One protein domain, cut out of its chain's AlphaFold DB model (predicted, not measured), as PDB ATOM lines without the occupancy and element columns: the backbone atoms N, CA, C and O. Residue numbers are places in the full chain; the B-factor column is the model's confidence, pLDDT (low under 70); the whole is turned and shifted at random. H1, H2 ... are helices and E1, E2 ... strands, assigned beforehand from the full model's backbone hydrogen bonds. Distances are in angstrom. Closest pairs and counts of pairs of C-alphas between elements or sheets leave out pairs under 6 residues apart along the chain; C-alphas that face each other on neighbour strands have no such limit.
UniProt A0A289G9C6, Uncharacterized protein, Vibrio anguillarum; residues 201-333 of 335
ATOM      1  N   VAL A 201      -7.782 -35.276 -21.683       97.75
ATOM      2  CA  VAL A 201      -7.444 -35.990 -22.915       97.75
ATOM      3  C   VAL A 201      -7.534 -37.494 -22.714       97.75
ATOM      4  O   VAL A 201      -7.253 -38.014 -21.629       97.75
ATOM      5  N   SER A 202      -7.964 -38.194 -23.764       97.56
ATOM      6  CA  SER A 202      -7.878 -39.655 -23.830       97.56
ATOM      7  C   SER A 202      -6.421 -40.102 -23.931       97.56
ATOM      8  O   SER A 202      -5.497 -39.296 -24.056       97.56
ATOM      9  N   ARG A 203      -6.201 -41.416 -23.932       97.38
ATOM     10  CA  ARG A 203      -4.875 -41.990 -24.171       97.38
ATOM     11  C   ARG A 203      -4.313 -41.575 -25.533       97.38
ATOM     12  O   ARG A 203      -3.143 -41.219 -25.639       97.38
ATOM     13  N   GLU A 204      -5.143 -41.614 -26.570       97.56
ATOM     14  CA  GLU A 204      -4.798 -41.200 -27.927       97.56
ATOM     15  C   GLU A 204      -4.485 -39.697 -27.978       97.56
ATOM     16  O   GLU A 204      -3.516 -39.297 -28.629       97.56
ATOM     17  N   GLY A 205      -5.249 -38.878 -27.245       97.88
ATOM     18  CA  GLY A 205      -5.008 -37.441 -27.097       97.88
ATOM     19  C   GLY A 205      -3.715 -37.111 -26.352       97.88
ATOM     20  O   GLY A 205      -2.946 -36.269 -26.813       97.88
ATOM     21  N   ALA A 206      -3.417 -37.816 -25.260       98.25
ATOM     22  CA  ALA A 206      -2.166 -37.673 -24.517       98.25
ATOM     23  C   ALA A 206      -0.949 -38.038 -25.385       98.25
ATOM     24  O   ALA A 206       0.024 -37.286 -25.450       98.25
ATOM     25  N   ALA A 207      -1.030 -39.141 -26.132       98.31
ATOM     26  CA  ALA A 207       0.009 -39.538 -27.078       98.31
ATOM     27  C   ALA A 207       0.213 -38.482 -28.187       98.31
ATOM     28  O   ALA A 207       1.343 -38.084 -28.482       98.31
ATOM     29  N   LEU A 208      -0.886 -37.947 -28.740       98.25
ATOM     30  CA  LEU A 208      -0.861 -36.869 -29.734       98.25
ATOM     31  C   LEU A 208      -0.201 -35.595 -29.186       98.25
ATOM     32  O   LEU A 208       0.539 -34.931 -29.918       98.25
ATOM     33  N   LEU A 209      -0.491 -35.238 -27.932       98.00
ATOM     34  CA  LEU A 209       0.046 -34.059 -27.250       98.00
ATOM     35  C   LEU A 209       1.563 -34.154 -27.065       98.00
ATOM     36  O   LEU A 209       2.271 -33.172 -27.271       98.00
ATOM     37  N   LEU A 210       2.050 -35.352 -26.750       98.44
ATOM     38  CA  LEU A 210       3.460 -35.641 -26.493       98.44
ATOM     39  C   LEU A 210       4.268 -35.968 -27.757       98.44
ATOM     40  O   LEU A 210       5.483 -36.121 -27.680       98.44
ATOM     41  N   GLY A 211       3.620 -36.084 -28.919       98.19
ATOM     42  CA  GLY A 211       4.295 -36.430 -30.172       98.19
ATOM     43  C   GLY A 211       4.735 -37.897 -30.270       98.19
ATOM     44  O   GLY A 211       5.641 -38.206 -31.042       98.19
ATOM     45  N   VAL A 212       4.120 -38.794 -29.495       98.50
ATOM     46  CA  VAL A 212       4.473 -40.222 -29.426       98.50
ATOM     47  C   VAL A 212       3.329 -41.110 -29.910       98.50
ATOM     48  O   VAL A 212       2.168 -40.699 -29.911       98.50
ATOM     49  N   SER A 213       3.630 -42.346 -30.303       97.94
ATOM     50  CA  SER A 213       2.596 -43.317 -30.655       97.94
ATOM     51  C   SER A 213       1.781 -43.719 -29.424       97.94
ATOM     52  O   SER A 213       2.269 -43.711 -28.288       97.94
ATOM     53  N   THR A 214       0.520 -44.100 -29.634       97.25
ATOM     54  CA  THR A 214      -0.361 -44.548 -28.545       97.25
ATOM     55  C   THR A 214       0.221 -45.768 -27.823       97.25
ATOM     56  O   THR A 214       0.126 -45.884 -26.600       97.25
ATOM     57  N   GLU A 215       0.864 -46.675 -28.557       97.44
ATOM     58  CA  GLU A 215       1.550 -47.848 -28.020       97.44
ATOM     59  C   GLU A 215       2.756 -47.478 -27.157       97.44
ATOM     60  O   GLU A 215       2.935 -48.095 -26.107       97.44
ATOM     61  N   TYR A 216       3.552 -46.482 -27.556       98.06
ATOM     62  CA  TYR A 216       4.671 -46.007 -26.740       98.06
ATOM     63  C   TYR A 216       4.173 -45.303 -25.476       98.06
ATOM     64  O   TYR A 216       4.648 -45.606 -24.385       98.06
ATOM     65  N   PHE A 217       3.138 -44.463 -25.583       97.94
ATOM     66  CA  PHE A 217       2.535 -43.809 -24.419       97.94
ATOM     67  C   PHE A 217       2.069 -44.816 -23.352       97.94
ATOM     68  O   PHE A 217       2.295 -44.602 -22.163       97.94
ATOM     69  N   ARG A 218       1.504 -45.968 -23.751       96.69
ATOM     70  CA  ARG A 218       1.137 -47.045 -22.804       96.69
ATOM     71  C   ARG A 218       2.326 -47.581 -22.002       96.69
ATOM     72  O   ARG A 218       2.122 -48.045 -20.887       96.69
ATOM     73  N   GLN A 219       3.534 -47.554 -22.561       97.31
ATOM     74  CA  GLN A 219       4.741 -48.069 -21.904       97.31
ATOM     75  C   GLN A 219       5.315 -47.093 -20.874       97.31
ATOM     76  O   GLN A 219       6.014 -47.530 -19.967       97.31
ATOM     77  N   ILE A 220       5.011 -45.801 -21.011       96.56
ATOM     78  CA  ILE A 220       5.511 -44.719 -20.147       96.56
ATOM     79  C   ILE A 220       4.406 -44.091 -19.287       96.56
ATOM     80  O   ILE A 220       4.564 -42.986 -18.768       96.56
ATOM     81  N   LEU A 221       3.261 -44.767 -19.171       94.81
ATOM     82  CA  LEU A 221       2.055 -44.256 -18.517       94.81
ATOM     83  C   LEU A 221       2.291 -43.925 -17.035       94.81
ATOM     84  O   LEU A 221       1.737 -42.959 -16.517       94.81
ATOM     85  N   ASP A 222       3.167 -44.686 -16.382       95.62
ATOM     86  CA  ASP A 222       3.606 -44.492 -15.001       95.62
ATOM     87  C   ASP A 222       4.252 -43.119 -14.756       95.62
ATOM     88  O   ASP A 222       4.111 -42.561 -13.666       95.62
ATOM     89  N   ARG A 223       4.882 -42.523 -15.777       95.88
ATOM     90  CA  ARG A 223       5.442 -41.161 -15.698       95.88
ATOM     91  C   ARG A 223       4.373 -40.073 -15.596       95.88
ATOM     92  O   ARG A 223       4.680 -38.969 -15.162       95.88
ATOM     93  N   PHE A 224       3.130 -40.383 -15.962       97.25
ATOM     94  CA  PHE A 224       2.013 -39.436 -16.014       97.25
ATOM     95  C   PHE A 224       0.910 -39.755 -14.997       97.25
ATOM     96  O   PHE A 224      -0.208 -39.251 -15.098       97.25
ATOM     97  N   GLU A 225       1.215 -40.557 -13.974       95.81
ATOM     98  CA  GLU A 225       0.248 -40.948 -12.941       95.81
ATOM     99  C   GLU A 225      -0.249 -39.748 -12.109       95.81
ATOM    100  O   GLU A 225      -1.363 -39.771 -11.578       95.81
ATOM    101  N   VAL A 226       0.540 -38.671 -12.013       96.06
ATOM    102  CA  VAL A 226       0.117 -37.413 -11.367       96.06
ATOM    103  C   VAL A 226      -0.908 -36.645 -12.205       96.06
ATOM    104  O   VAL A 226      -1.793 -36.011 -11.644       96.06
ATOM    105  N   ALA A 227      -0.842 -36.762 -13.534       97.75
ATOM    106  CA  ALA A 227      -1.766 -36.108 -14.456       97.75
ATOM    107  C   ALA A 227      -3.078 -36.885 -14.637       97.75
ATOM    108  O   ALA A 227      -4.028 -36.365 -15.220       97.75
ATOM    109  N   LYS A 228      -3.146 -38.137 -14.166       97.94
ATOM    110  CA  LYS A 228      -4.332 -38.986 -14.298       97.94
ATOM    111  C   LYS A 228      -5.522 -38.383 -13.549       97.94
ATOM    112  O   LYS A 228      -5.433 -38.097 -12.354       97.94
ATOM    113  N   TYR A 229      -6.648 -38.246 -14.245       98.19
ATOM    114  CA  TYR A 229      -7.904 -37.788 -13.666       98.19
ATOM    115  C   TYR A 229      -8.451 -38.824 -12.678       98.19
ATOM    116  O   TYR A 229      -8.539 -40.013 -12.988       98.19
ATOM    117  N   ARG A 230      -8.816 -38.358 -11.480       96.69
ATOM    118  CA  ARG A 230      -9.372 -39.178 -10.386       96.69
ATOM    119  C   ARG A 230     -10.604 -38.539  -9.733       96.69
ATOM    120  O   ARG A 230     -10.945 -38.889  -8.606       96.69
ATOM    121  N   GLY A 231     -11.207 -37.554 -10.401       96.44
ATOM    122  CA  GLY A 231     -12.393 -36.857  -9.908       96.44
ATOM    123  C   GLY A 231     -13.676 -37.669 -10.097       96.44
ATOM    124  O   GLY A 231     -13.642 -38.883 -10.321       96.44
ATOM    125  N   LEU A 232     -14.816 -36.976 -10.044       96.50
ATOM    126  CA  LEU A 232     -16.146 -37.564 -10.246       96.50
ATOM    127  C   LEU A 232     -16.198 -38.487 -11.474       96.50
ATOM    128  O   LEU A 232     -15.766 -38.106 -12.567       96.50
ATOM    129  N   PHE A 233     -16.773 -39.676 -11.276       95.38
ATOM    130  CA  PHE A 233     -17.032 -40.696 -12.303       95.38
ATOM    131  C   PHE A 233     -15.792 -41.190 -13.073       95.38
ATOM    132  O   PHE A 233     -15.929 -41.769 -14.153       95.38
ATOM    133  N   ALA A 234     -14.579 -41.003 -12.538       94.81
ATOM    134  CA  ALA A 234     -13.357 -41.504 -13.171       94.81
ATOM    135  C   ALA A 234     -13.365 -43.037 -13.330       94.81
ATOM    136  O   ALA A 234     -13.002 -43.542 -14.387       94.81
ATOM    137  N   ASP A 235     -13.831 -43.769 -12.312       90.88
ATOM    138  CA  ASP A 235     -13.793 -45.239 -12.288       90.88
ATOM    139  C   ASP A 235     -14.834 -45.900 -13.211       90.88
ATOM    140  O   ASP A 235     -14.660 -47.048 -13.618       90.88
ATOM    141  N   SER A 236     -15.916 -45.195 -13.553       89.50
ATOM    142  CA  SER A 236     -16.961 -45.689 -14.459       89.50
ATOM    143  C   SER A 236     -16.730 -45.322 -15.925       89.50
ATOM    144  O   SER A 236     -17.437 -45.812 -16.811       89.50
ATOM    145  N   ASN A 237     -15.714 -44.503 -16.202       90.69
ATOM    146  CA  ASN A 237     -15.380 -44.017 -17.533       90.69
ATOM    147  C   ASN A 237     -13.989 -44.486 -17.978       90.69
ATOM    148  O   ASN A 237     -13.248 -45.140 -17.249       90.69
ATOM    149  N   GLU A 238     -13.660 -44.215 -19.240       91.31
ATOM    150  CA  GLU A 238     -12.312 -44.469 -19.744       91.31
ATOM    151  C   GLU A 238     -11.293 -43.566 -19.044       91.31
ATOM    152  O   GLU A 238     -11.594 -42.426 -18.692       91.31
ATOM    153  N   GLU A 239     -10.071 -44.071 -18.867       95.38
ATOM    154  CA  GLU A 239      -8.990 -43.307 -18.247       95.38
ATOM    155  C   GLU A 239      -8.689 -42.027 -19.035       95.38
ATOM    156  O   GLU A 239      -8.566 -42.036 -20.265       95.38
ATOM    157  N   ARG A 240      -8.535 -40.927 -18.297       97.62
ATOM    158  CA  ARG A 240      -8.276 -39.585 -18.822       97.62
ATOM    159  C   ARG A 240      -7.134 -38.935 -18.052       97.62
ATOM    160  O   ARG A 240      -6.892 -39.264 -16.889       97.62
ATOM    161  N   TRP A 241      -6.475 -37.973 -18.685       98.25
ATOM    162  CA  TRP A 241      -5.403 -37.184 -18.079       98.25
ATOM    163  C   TRP A 241      -5.648 -35.695 -18.281       98.25
ATOM    164  O   TRP A 241      -6.173 -35.291 -19.317       98.25
ATOM    165  N   TRP A 242      -5.238 -34.884 -17.313       98.25
ATOM    166  CA  TRP A 242      -5.187 -33.434 -17.448       98.25
ATOM    167  C   TRP A 242      -4.102 -33.043 -18.448       98.25
ATOM    168  O   TRP A 242      -2.926 -33.344 -18.243       98.25
ATOM    169  N   ALA A 243      -4.499 -32.374 -19.531       97.56
ATOM    170  CA  ALA A 243      -3.581 -31.973 -20.593       97.56
ATOM    171  C   ALA A 243      -2.483 -31.036 -20.070       97.56
ATOM    172  O   ALA A 243      -1.309 -31.277 -20.336       97.56
ATOM    173  N   SER A 244      -2.854 -30.037 -19.259       96.75
ATOM    174  CA  SER A 244      -1.901 -29.109 -18.635       96.75
ATOM    175  C   SER A 244      -0.880 -29.847 -17.772       96.75
ATOM    176  O   SER A 244       0.318 -29.668 -17.941       96.75
ATOM    177  N   THR A 245      -1.336 -30.775 -16.930       97.75
ATOM    178  CA  THR A 245      -0.441 -31.537 -16.053       97.75
ATOM    179  C   THR A 245       0.467 -32.498 -16.828       97.75
ATOM    180  O   THR A 245       1.585 -32.759 -16.389       97.75
ATOM    181  N   ILE A 246       0.041 -33.023 -17.988       97.81
ATOM    182  CA  ILE A 246       0.939 -33.768 -18.890       97.81
ATOM    183  C   ILE A 246       2.052 -32.854 -19.412       97.81
ATOM    184  O   ILE A 246       3.215 -33.258 -19.406       97.81
ATOM    185  N   GLU A 247       1.707 -31.650 -19.876       96.75
ATOM    186  CA  GLU A 247       2.693 -30.684 -20.369       96.75
ATOM    187  C   GLU A 247       3.684 -30.304 -19.267       96.75
ATOM    188  O   GLU A 247       4.893 -30.390 -19.482       96.75
ATOM    189  N   ASP A 248       3.187 -30.011 -18.066       96.62
ATOM    190  CA  ASP A 248       4.007 -29.722 -16.889       96.62
ATOM    191  C   ASP A 248       4.980 -30.860 -16.579       96.62
ATOM    192  O   ASP A 248       6.165 -30.615 -16.349       96.62
ATOM    193  N   CYS A 249       4.522 -32.118 -16.635       97.00
ATOM    194  CA  CYS A 249       5.395 -33.274 -16.421       97.00
ATOM    195  C   CYS A 249       6.598 -33.261 -17.367       97.00
ATOM    196  O   CYS A 249       7.689 -33.603 -16.925       97.00
ATOM    197  N   VAL A 250       6.414 -32.857 -18.631       97.31
ATOM    198  CA  VAL A 250       7.499 -32.731 -19.618       97.31
ATOM    199  C   VAL A 250       8.372 -31.512 -19.333       97.31
ATOM    200  O   VAL A 250       9.596 -31.620 -19.364       97.31
ATOM    201  N   LEU A 251       7.764 -30.360 -19.041       95.62
ATOM    202  CA  LEU A 251       8.482 -29.111 -18.771       95.62
ATOM    203  C   LEU A 251       9.382 -29.196 -17.530       95.62
ATOM    204  O   LEU A 251      10.388 -28.493 -17.455       95.62
ATOM    205  N   PHE A 252       9.038 -30.059 -16.571       94.88
ATOM    206  CA  PHE A 252       9.840 -30.316 -15.375       94.88
ATOM    207  C   PHE A 252      10.858 -31.461 -15.528       94.88
ATOM    208  O   PHE A 252      11.573 -31.752 -14.566       94.88
ATOM    209  N   MET A 253      10.953 -32.112 -16.694       95.12
ATOM    210  CA  MET A 253      11.996 -33.115 -16.944       95.12
ATOM    211  C   MET A 253      13.375 -32.461 -17.074       95.12
ATOM    212  O   MET A 253      13.509 -31.312 -17.493       95.12
ATOM    213  N   GLU A 254      14.422 -33.214 -16.740       93.94
ATOM    214  CA  GLU A 254      15.796 -32.791 -17.008       93.94
ATOM    215  C   GLU A 254      16.040 -32.744 -18.527       93.94
ATOM    216  O   GLU A 254      15.959 -33.763 -19.209       93.94
ATOM    217  N   ASP A 255      16.344 -31.552 -19.045       94.75
ATOM    218  CA  ASP A 255      16.601 -31.294 -20.466       94.75
ATOM    219  C   ASP A 255      18.056 -30.846 -20.678       94.75
ATOM    220  O   ASP A 255      18.353 -29.679 -20.939       94.75
ATOM    221  N   GLU A 256      18.998 -31.782 -20.513       92.62
ATOM    222  CA  GLU A 256      20.439 -31.510 -20.672       92.62
ATOM    223  C   GLU A 256      20.799 -31.035 -22.089       92.62
ATOM    224  O   GLU A 256      21.764 -30.288 -22.284       92.62
ATOM    225  N   GLU A 257      20.022 -31.468 -23.083       92.06
ATOM    226  CA  GLU A 257      20.228 -31.142 -24.490       92.06
ATOM    227  C   GLU A 257      19.484 -29.877 -24.935       92.06
ATOM    228  O   GLU A 257      19.644 -29.478 -26.093       92.06
ATOM    229  N   ASP A 258      18.746 -29.200 -24.050       95.00
ATOM    230  CA  ASP A 258      17.957 -27.995 -24.350       95.00
ATOM    231  C   ASP A 258      17.011 -28.205 -25.556       95.00
ATOM    232  O   ASP A 258      16.925 -27.389 -26.479       95.00
ATOM    233  N   LEU A 259      16.353 -29.366 -25.597       96.31
ATOM    234  CA  LEU A 259      15.431 -29.782 -26.650       96.31
ATOM    235  C   LEU A 259      14.197 -28.882 -26.709       96.31
ATOM    236  O   LEU A 259      13.766 -28.528 -27.810       96.31
ATOM    237  N   LEU A 260      13.657 -28.476 -25.554       95.12
ATOM    238  CA  LEU A 260      12.453 -27.642 -25.461       95.12
ATOM    239  C   LEU A 260      12.641 -26.257 -26.096       95.12
ATOM    240  O   LEU A 260      11.693 -25.712 -26.660       95.12
ATOM    241  N   SER A 261      13.858 -25.707 -26.073       95.12
ATOM    242  CA  SER A 261      14.169 -24.430 -26.733       95.12
ATOM    243  C   SER A 261      14.453 -24.575 -28.232       95.12
ATOM    244  O   SER A 261      14.345 -23.605 -28.984       95.12
ATOM    245  N   LYS A 262      14.858 -25.769 -28.682       96.62
ATOM    246  CA  LYS A 262      15.324 -26.024 -30.058       96.62
ATOM    247  C   LYS A 262      14.241 -26.556 -30.985       96.62
ATOM    248  O   LYS A 262      14.345 -26.377 -32.201       96.62
ATOM    249  N   HIS A 263      13.233 -27.219 -30.431       96.69
ATOM    250  CA  HIS A 263      12.222 -27.937 -31.193       96.69
ATOM    251  C   HIS A 263      10.804 -27.520 -30.794       96.69
ATOM    252  O   HIS A 263      10.572 -27.100 -29.663       96.69
ATOM    253  N   PRO A 264       9.818 -27.671 -31.699       96.75
ATOM    254  CA  PRO A 264       8.414 -27.614 -31.315       96.75
ATOM    255  C   PRO A 264       8.110 -28.625 -30.205       96.75
ATOM    256  O   PRO A 264       8.668 -29.725 -30.206       96.75
ATOM    257  N   PHE A 265       7.174 -28.282 -29.315       97.06
ATOM    258  CA  PHE A 265       6.890 -29.049 -28.098       97.06
ATOM    259  C   PHE A 265       6.763 -30.563 -28.330       97.06
ATOM    260  O   PHE A 265       7.466 -31.321 -27.682       97.06
ATOM    261  N   LYS A 266       5.963 -31.022 -29.304       97.00
ATOM    262  CA  LYS A 266       5.783 -32.462 -29.602       97.00
ATOM    263  C   LYS A 266       7.086 -33.188 -29.930       97.00
ATOM    264  O   LYS A 266       7.306 -34.323 -29.514       97.00
ATOM    265  N   GLN A 267       7.952 -32.532 -30.693       97.31
ATOM    266  CA  GLN A 267       9.240 -33.100 -31.059       97.31
ATOM    267  C   GLN A 267      10.180 -33.122 -29.849       97.31
ATOM    268  O   GLN A 267      10.837 -34.128 -29.621       97.31
ATOM    269  N   ALA A 268      10.227 -32.050 -29.057       97.56
ATOM    270  CA  ALA A 268      11.034 -32.019 -27.839       97.56
ATOM    271  C   ALA A 268      10.551 -33.056 -26.808       97.56
ATOM    272  O   ALA A 268      11.349 -33.843 -26.309       97.56
ATOM    273  N   ALA A 269       9.243 -33.100 -26.549       97.88
ATOM    274  CA  ALA A 269       8.599 -34.001 -25.602       97.88
ATOM    275  C   ALA A 269       8.851 -35.470 -25.955       97.88
ATOM    276  O   ALA A 269       9.323 -36.225 -25.112       97.88
ATOM    277  N   SER A 270       8.604 -35.878 -27.203       97.62
ATOM    278  CA  SER A 270       8.851 -37.262 -27.635       97.62
ATOM    279  C   SER A 270      10.312 -37.685 -27.436       97.62
ATOM    280  O   SER A 270      10.563 -38.773 -26.915       97.62
ATOM    281  N   LEU A 271      11.270 -36.811 -27.763       97.19
ATOM    282  CA  LEU A 271      12.699 -37.066 -27.561       97.19
ATOM    283  C   LEU A 271      13.083 -37.129 -26.073       97.19
ATOM    284  O   LEU A 271      13.760 -38.073 -25.672       97.19
ATOM    285  N   LEU A 272      12.605 -36.196 -25.241       97.12
ATOM    286  CA  LEU A 272      12.821 -36.207 -23.783       97.12
ATOM    287  C   LEU A 272      12.243 -37.457 -23.115       97.12
ATOM    288  O   LEU A 272      12.805 -38.000 -22.163       97.12
ATOM    289  N   LEU A 273      11.127 -37.958 -23.640       96.62
ATOM    290  CA  LEU A 273      10.515 -39.197 -23.176       96.62
ATOM    291  C   LEU A 273      11.272 -40.447 -23.639       96.62
ATOM    292  O   LEU A 273      10.950 -41.540 -23.171       96.62
ATOM    293  N   GLY A 274      12.290 -40.296 -24.490       96.06
ATOM    294  CA  GLY A 274      13.169 -41.365 -24.955       96.06
ATOM    295  C   GLY A 274      12.720 -42.045 -26.248       96.06
ATOM    296  O   GLY A 274      13.277 -43.091 -26.579       96.06
ATOM    297  N   ALA A 275      11.746 -41.485 -26.977       96.31
ATOM    298  CA  ALA A 275      11.339 -42.033 -28.268       96.31
ATOM    299  C   ALA A 275      12.508 -41.956 -29.261       96.31
ATOM    300  O   ALA A 275      13.124 -40.907 -29.465       96.31
ATOM    301  N   SER A 276      12.824 -43.086 -29.882       94.06
ATOM    302  CA  SER A 276      14.025 -43.276 -30.691       94.06
ATOM    303  C   SER A 276      13.751 -44.034 -31.990       94.06
ATOM    304  O   SER A 276      14.354 -43.713 -33.021       94.06
ATOM    305  N   SER A 277      12.824 -44.997 -31.995       93.69
ATOM    306  CA  SER A 277      12.426 -45.721 -33.205       93.69
ATOM    307  C   SER A 277      11.225 -45.072 -33.888       93.69
ATOM    308  O   SER A 277      10.421 -44.394 -33.261       93.69
ATOM    309  N   SER A 278      11.093 -45.256 -35.208       90.38
ATOM    310  CA  SER A 278      10.043 -44.585 -35.993       90.38
ATOM    311  C   SER A 278       8.631 -44.849 -35.461       90.38
ATOM    312  O   SER A 278       7.852 -43.919 -35.335       90.38
ATOM    313  N   ASN A 279       8.352 -46.083 -35.038       93.81
ATOM    314  CA  ASN A 279       7.070 -46.505 -34.469       93.81
ATOM    315  C   ASN A 279       6.776 -45.970 -33.049       93.81
ATOM    316  O   ASN A 279       5.701 -46.240 -32.511       93.81
ATOM    317  N   GLU A 280       7.718 -45.276 -32.406       97.50
ATOM    318  CA  GLU A 280       7.510 -44.633 -31.099       97.50
ATOM    319  C   GLU A 280       7.000 -43.196 -31.240       97.50
ATOM    320  O   GLU A 280       6.464 -42.640 -30.283       97.50
ATOM    321  N   PHE A 281       7.108 -42.605 -32.430       97.81
ATOM    322  CA  PHE A 281       6.564 -41.283 -32.731       97.81
ATOM    323  C   PHE A 281       5.103 -41.387 -33.169       97.81
ATOM    324  O   PHE A 281       4.681 -42.402 -33.724       97.81
ATOM    325  N   SER A 282       4.318 -40.335 -32.932       97.06
ATOM    326  CA  SER A 282       3.004 -40.236 -33.568       97.06
ATOM    327  C   SER A 282       3.176 -39.953 -35.057       97.06
ATOM    328  O   SER A 282       3.918 -39.045 -35.443       97.06
ATOM    329  N   GLU A 283       2.469 -40.713 -35.884       97.19
ATOM    330  CA  GLU A 283       2.468 -40.595 -37.342       97.19
ATOM    331  C   GLU A 283       1.027 -40.412 -37.826       97.19
ATOM    332  O   GLU A 283       0.080 -40.962 -37.258       97.19
ATOM    333  N   CYS A 284       0.853 -39.571 -38.841       97.19
ATOM    334  CA  CYS A 284      -0.434 -39.355 -39.480       97.19
ATOM    335  C   CYS A 284      -0.839 -40.608 -40.256       97.19
ATOM    336  O   CYS A 284      -0.101 -41.034 -41.136       97.19
ATOM    337  N   ILE A 285      -2.036 -41.133 -39.999       95.25
ATOM    338  CA  ILE A 285      -2.538 -42.339 -40.677       95.25
ATOM    339  C   ILE A 285      -2.674 -42.204 -42.207       95.25
ATOM    340  O   ILE A 285      -2.686 -43.213 -42.897       95.25
ATOM    341  N   GLU A 286      -2.756 -40.977 -42.730       95.62
ATOM    342  CA  GLU A 286      -2.959 -40.710 -44.164       95.62
ATOM    343  C   GLU A 286      -1.663 -40.437 -44.938       95.62
ATOM    344  O   GLU A 286      -1.522 -40.839 -46.088       95.62
ATOM    345  N   CYS A 287      -0.721 -39.696 -44.346       95.44
ATOM    346  CA  CYS A 287       0.498 -39.263 -45.042       95.44
ATOM    347  C   CYS A 287       1.791 -39.832 -44.455       95.44
ATOM    348  O   CYS A 287       2.866 -39.489 -44.944       95.44
ATOM    349  N   ASP A 288       1.699 -40.635 -43.391       95.12
ATOM    350  CA  ASP A 288       2.818 -41.217 -42.635       95.12
ATOM    351  C   ASP A 288       3.814 -40.186 -42.054       95.12
ATOM    352  O   ASP A 288       4.853 -40.541 -41.495       95.12
ATOM    353  N   GLU A 289       3.524 -38.883 -42.150       96.69
ATOM    354  CA  GLU A 289       4.366 -37.836 -41.573       96.69
ATOM    355  C   GLU A 289       4.180 -37.741 -40.053       96.69
ATOM    356  O   GLU A 289       3.080 -37.912 -39.517       96.69
ATOM    357  N   ARG A 290       5.275 -37.432 -39.353       97.00
ATOM    358  CA  ARG A 290       5.312 -37.345 -37.889       97.00
ATOM    359  C   ARG A 290       4.618 -36.105 -37.342       97.00
ATOM    360  O   ARG A 290       4.567 -35.065 -37.988       97.00
ATOM    361  N   TYR A 291       4.245 -36.208 -36.071       96.62
ATOM    362  CA  TYR A 291       3.680 -35.132 -35.255       96.62
ATOM    363  C   TYR A 291       2.366 -34.542 -35.794       96.62
ATOM    364  O   TYR A 291       2.230 -33.315 -35.845       96.62
ATOM    365  N   PRO A 292       1.368 -35.390 -36.107       97.50
ATOM    366  CA  PRO A 292       0.017 -34.936 -36.418       97.50
ATOM    367  C   PRO A 292      -0.537 -33.995 -35.348       97.50
ATOM    368  O   PRO A 292      -0.123 -34.019 -34.188       97.50
ATOM    369  N   ASP A 293      -1.492 -33.152 -35.724       96.25
ATOM    370  CA  ASP A 293      -2.048 -32.075 -34.899       96.25
ATOM    371  C   ASP A 293      -3.517 -32.297 -34.498       96.25
ATOM    372  O   ASP A 293      -4.048 -31.530 -33.692       96.25
ATOM    373  N   ALA A 294      -4.147 -33.380 -34.964       96.69
ATOM    374  CA  ALA A 294      -5.522 -33.732 -34.634       96.69
ATOM    375  C   ALA A 294      -5.739 -35.240 -34.402       96.69
ATOM    376  O   ALA A 294      -4.897 -36.087 -34.707       96.69
ATOM    377  N   LEU A 295      -6.912 -35.556 -33.848       97.12
ATOM    378  CA  LEU A 295      -7.482 -36.900 -33.833       97.12
ATOM    379  C   LEU A 295      -8.624 -36.979 -34.840       97.12
ATOM    380  O   LEU A 295      -9.408 -36.033 -34.971       97.12
ATOM    381  N   GLY A 296      -8.759 -38.121 -35.500       95.62
ATOM    382  CA  GLY A 296      -9.893 -38.411 -36.363       95.62
ATOM    383  C   GLY A 296     -10.259 -39.886 -36.377       95.62
ATOM    384  O   GLY A 296      -9.514 -40.717 -35.871       95.62
ATOM    385  N   PHE A 297     -11.414 -40.204 -36.943       94.56
ATOM    386  CA  PHE A 297     -11.842 -41.577 -37.196       94.56
ATOM    387  C   PHE A 297     -12.090 -41.774 -38.692       94.56
ATOM    388  O   PHE A 297     -12.461 -40.836 -39.406       94.56
ATOM    389  N   LEU A 298     -11.880 -43.002 -39.164       93.50
ATOM    390  CA  LEU A 298     -12.200 -43.385 -40.537       93.50
ATOM    391  C   LEU A 298     -13.716 -43.310 -40.738       93.50
ATOM    392  O   LEU A 298     -14.471 -43.805 -39.902       93.50
ATOM    393  N   ARG A 299     -14.166 -42.703 -41.845       88.50
ATOM    394  CA  ARG A 299     -15.596 -42.467 -42.135       88.50
ATOM    395  C   ARG A 299     -16.469 -43.715 -41.960       88.50
ATOM    396  O   ARG A 299     -17.577 -43.602 -41.439       88.50
ATOM    397  N   ASP A 300     -15.945 -44.868 -42.361       86.50
ATOM    398  CA  ASP A 300     -16.654 -46.150 -42.361       86.50
ATOM    399  C   ASP A 300     -16.340 -47.032 -41.134       86.50
ATOM    400  O   ASP A 300     -16.782 -48.179 -41.066       86.50
ATOM    401  N   ASP A 301     -15.596 -46.526 -40.142       85.00
ATOM    402  CA  ASP A 301     -15.354 -47.262 -38.899       85.00
ATOM    403  C   ASP A 301     -16.554 -47.153 -37.949       85.00
ATOM    404  O   ASP A 301     -16.775 -46.138 -37.282       85.00
ATOM    405  N   GLU A 302     -17.306 -48.251 -37.837       78.62
ATOM    406  CA  GLU A 302     -18.437 -48.377 -36.914       78.62
ATOM    407  C   GLU A 302     -18.052 -48.129 -35.447       78.62
ATOM    408  O   GLU A 302     -18.887 -47.673 -34.662       78.62
ATOM    409  N   ASN A 303     -16.797 -48.401 -35.067       80.31
ATOM    410  CA  ASN A 303     -16.311 -48.204 -33.701       80.31
ATOM    411  C   ASN A 303     -15.795 -46.784 -33.452       80.31
ATOM    412  O   ASN A 303     -15.496 -46.452 -32.304       80.31
ATOM    413  N   LYS A 304     -15.690 -45.953 -34.500       86.00
ATOM    414  CA  LYS A 304     -15.130 -44.596 -34.450       86.00
ATOM    415  C   LYS A 304     -13.808 -44.528 -33.679       86.00
ATOM    416  O   LYS A 304     -13.608 -43.632 -32.855       86.00
ATOM    417  N   LYS A 305     -12.916 -45.491 -33.912       91.12
ATOM    418  CA  LYS A 305     -11.604 -45.524 -33.277       91.12
ATOM    419  C   LYS A 305     -10.838 -44.257 -33.650       91.12
ATOM    420  O   LYS A 305     -10.803 -43.856 -34.811       91.12
ATOM    421  N   LEU A 306     -10.221 -43.634 -32.651       94.44
ATOM    422  CA  LEU A 306      -9.421 -42.435 -32.857       94.44
ATOM    423  C   LEU A 306      -8.030 -42.798 -33.382       94.44
ATOM    424  O   LEU A 306      -7.351 -43.687 -32.866       94.44
ATOM    425  N   HIS A 307      -7.614 -42.062 -34.401       95.81
ATOM    426  CA  HIS A 307      -6.326 -42.141 -35.064       95.81
ATOM    427  C   HIS A 307      -5.680 -40.762 -35.087       95.81
ATOM    428  O   HIS A 307      -6.359 -39.737 -35.187       95.81
ATOM    429  N   HIS A 308      -4.353 -40.740 -35.000       97.56
ATOM    430  CA  HIS A 308      -3.582 -39.521 -35.177       97.56
ATOM    431  C   HIS A 308      -3.619 -39.094 -36.651       97.56
ATOM    432  O   HIS A 308      -3.355 -39.898 -37.544       97.56
ATOM    433  N   VAL A 309      -3.958 -37.832 -36.919       97.50
ATOM    434  CA  VAL A 309      -4.077 -37.310 -38.286       97.50
ATOM    435  C   VAL A 309      -3.732 -35.825 -38.337       97.50
ATOM    436  O   VAL A 309      -3.977 -35.084 -37.385       97.50
ATOM    437  N   HIS A 310      -3.173 -35.369 -39.454       97.69
ATOM    438  CA  HIS A 310      -3.033 -33.941 -39.710       97.69
ATOM    439  C   HIS A 310      -4.392 -33.303 -40.027       97.69
ATOM    440  O   HIS A 310      -5.222 -33.870 -40.745       97.69
ATOM    441  N   MET A 311      -4.607 -32.068 -39.581       95.69
ATOM    442  CA  MET A 311      -5.774 -31.267 -39.941       95.69
ATOM    443  C   MET A 311      -5.900 -31.087 -41.457       95.69
ATOM    444  O   MET A 311      -7.017 -31.019 -41.958       95.69
ATOM    445  N   SER A 312      -4.778 -31.031 -42.185       96.19
ATOM    446  CA  SER A 312      -4.745 -30.957 -43.652       96.19
ATOM    447  C   SER A 312      -5.111 -32.268 -44.349       96.19
ATOM    448  O   SER A 312      -5.471 -32.240 -45.522       96.19
ATOM    449  N   CYS A 313      -5.023 -33.397 -43.644       96.62
ATOM    450  CA  CYS A 313      -5.327 -34.741 -44.147       96.62
ATOM    451  C   CYS A 313      -6.714 -35.230 -43.706       96.62
ATOM    452  O   CYS A 313      -7.016 -36.412 -43.786       96.62
ATOM    453  N   SER A 314      -7.552 -34.352 -43.159       96.25
ATOM    454  CA  SER A 314      -8.855 -34.731 -42.614       96.25
ATOM    455  C   SER A 314      -9.839 -33.572 -42.692       96.25
ATOM    456  O   SER A 314      -9.450 -32.402 -42.748       96.25
ATOM    457  N   ILE A 315     -11.133 -33.874 -42.643       95.62
ATOM    458  CA  ILE A 315     -12.200 -32.870 -42.715       95.62
ATOM    459  C   ILE A 315     -12.928 -32.733 -41.369       95.62
ATOM    460  O   ILE A 315     -12.946 -33.677 -40.577       95.62
ATOM    461  N   PRO A 316     -13.512 -31.564 -41.056       92.62
ATOM    462  CA  PRO A 316     -14.336 -31.412 -39.861       92.62
ATOM    463  C   PRO A 316     -15.584 -32.298 -39.945       92.62
ATOM    464  O   PRO A 316     -16.187 -32.416 -41.011       92.62
ATOM    465  N   ASP A 317     -16.015 -32.863 -38.818       88.94
ATOM    466  CA  ASP A 317     -17.349 -33.457 -38.722       88.94
ATOM    467  C   ASP A 317     -18.392 -32.350 -38.502       88.94
ATOM    468  O   ASP A 317     -18.608 -31.889 -37.380       88.94
ATOM    469  N   GLU A 318     -19.038 -31.902 -39.583       86.56
ATOM    470  CA  GLU A 318     -20.064 -30.848 -39.538       86.56
ATOM    471  C   GLU A 318     -21.328 -31.254 -38.759       86.56
ATOM    472  O   GLU A 318     -22.149 -30.398 -38.424       86.56
ATOM    473  N   THR A 319     -21.499 -32.542 -38.440       85.12
ATOM    474  CA  THR A 319     -22.626 -33.009 -37.619       85.12
ATOM    475  C   THR A 319     -22.415 -32.738 -36.128       85.12
ATOM    476  O   THR A 319     -23.380 -32.731 -35.359       85.12
ATOM    477  N   LEU A 320     -21.170 -32.480 -35.712       84.44
ATOM    478  CA  LEU A 320     -20.813 -32.212 -34.327       84.44
ATOM    479  C   LEU A 320     -20.740 -30.708 -34.071       84.44
ATOM    480  O   LEU A 320     -19.912 -29.985 -34.627       84.44
ATOM    481  N   LYS A 321     -21.571 -30.228 -33.144       86.25
ATOM    482  CA  LYS A 321     -21.468 -28.855 -32.649       86.25
ATOM    483  C   LYS A 321     -20.145 -28.684 -31.898       86.25
ATOM    484  O   LYS A 321     -19.814 -29.478 -31.021       86.25
ATOM    485  N   GLN A 322     -19.392 -27.645 -32.244       89.00
ATOM    486  CA  GLN A 322     -18.169 -27.289 -31.532       89.00
ATOM    487  C   GLN A 322     -18.518 -26.675 -30.172       89.00
ATOM    488  O   GLN A 322     -19.241 -25.679 -30.099       89.00
ATOM    489  N   GLU A 323     -17.998 -27.267 -29.102       88.12
ATOM    490  CA  GLU A 323     -18.112 -26.743 -27.738       88.12
ATOM    491  C   GLU A 323     -16.846 -25.982 -27.348       88.12
ATOM    492  O   GLU A 323     -15.756 -26.263 -27.845       88.12
ATOM    493  N   VAL A 324     -16.986 -24.989 -26.473       86.69
ATOM    494  CA  VAL A 324     -15.839 -24.219 -25.972       86.69
ATOM    495  C   VAL A 324     -14.938 -25.157 -25.160       86.69
ATOM    496  O   VAL A 324     -15.449 -26.008 -24.441       86.69
ATOM    497  N   LEU A 325     -13.615 -25.013 -25.292       87.81
ATOM    498  CA  LEU A 325     -12.561 -25.846 -24.670       87.81
ATOM    499  C   LEU A 325     -12.428 -27.287 -25.180       87.81
ATOM    500  O   LEU A 325     -11.382 -27.897 -24.965       87.81
ATOM    501  N   PHE A 326     -13.427 -27.831 -25.870       93.25
ATOM    502  CA  PHE A 326     -13.366 -29.192 -26.400       93.25
ATOM    503  C   PHE A 326     -12.893 -29.213 -27.854       93.25
ATOM    504  O   PHE A 326     -13.006 -28.228 -28.578       93.25
ATOM    505  N   ARG A 327     -12.365 -30.341 -28.319       92.56
ATOM    506  CA  ARG A 327     -11.971 -30.565 -29.714       92.56
ATOM    507  C   ARG A 327     -12.774 -31.731 -30.264       92.56
ATOM    508  O   ARG A 327     -12.742 -32.830 -29.713       92.56
ATOM    509  N   ASN A 328     -13.489 -31.485 -31.357       92.81
ATOM    510  CA  ASN A 328     -14.207 -32.546 -32.048       92.81
ATOM    511  C   ASN A 328     -13.225 -33.398 -32.869       92.81
ATOM    512  O   ASN A 328     -12.315 -32.840 -33.495       92.81
ATOM    513  N   PRO A 329     -13.406 -34.730 -32.898       93.31
ATOM    514  CA  PRO A 329     -12.645 -35.578 -33.799       93.31
ATOM    515  C   PRO A 329     -12.960 -35.227 -35.257       93.31
ATOM    516  O   PRO A 329     -14.062 -34.784 -35.593       93.31
ATOM    517  N   ARG A 330     -11.968 -35.418 -36.122       95.25
ATOM    518  CA  ARG A 330     -12.064 -35.175 -37.564       95.25
ATOM    519  C   ARG A 330     -12.480 -36.445 -38.308       95.25
ATOM    520  O   ARG A 330     -12.322 -37.552 -37.797       95.25
ATOM    521  N   ILE A 331     -12.996 -36.288 -39.519       95.44
ATOM    522  CA  ILE A 331     -13.310 -37.402 -40.414       95.44
ATOM    523  C   ILE A 331     -12.121 -37.620 -41.342       95.44
ATOM    524  O   ILE A 331     -11.612 -36.676 -41.954       95.44
ATOM    525  N   ILE A 332     -11.708 -38.876 -41.443       95.25
ATOM    526  CA  ILE A 332     -10.672 -39.340 -42.354       95.25
ATOM    527  C   ILE A 332     -11.378 -40.040 -43.518       95.25
ATOM    528  O   ILE A 332     -12.104 -41.023 -43.319       95.25
ATOM    529  N   GLU A 333     -11.235 -39.480 -44.718       87.75
ATOM    530  CA  GLU A 333     -11.743 -40.069 -45.955       87.75
ATOM    531  C   GLU A 333     -10.747 -41.144 -46.389       87.75
ATOM    532  O   GLU A 333      -9.850 -40.850 -47.161       87.75
TER     533      GLU A 333
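What this domain is: This is residues 201 to 333 of the 335 residues of an uncharacterized protein of Vibrio anguillarum (UniProt A0A289G9C6). In a domain of little regular structure, H2, H4 and H6 gather round H1, beside a small three-stranded sheet; residues 231 to 237 stick out. The 133 printed residues hold six named helices, then three named strands in a mixed sheet, E2 E1 E3; the class is mixed, with 50 residues in named elements. It is compact, radius of gyration of the C-alphas 15.2 A, spanning 46 by 38 by 26 A.

How they stand to each other: The hub H1, residues 203 to 210, touches H2, residues 214 to 219, closest C-alphas 207 and 214, 5.2 A apart. E1, residues 294 to 298, and E2, residues 307 to 309, form an antiparallel hairpin, N 296 to O 307 2.9 A. E3, residues 330 to 332, is parallel to E1, N 297 to O 330 2.9 A. H1 has every O i to N i+4 pair within hydrogen-bond range, H2 1 of 2.

Where its parts are: H3 is residues 221 to 224, H4 243 to 251, H5 259 to 262, H6 265 to 272. C-alpha 203 is at (-4.875, -41.990, -24.171), C-alpha 332 at (-10.672, -39.340, -42.354).

The domain as a whole: The printed part has no cut; no printed residue is under 70 pLDDT.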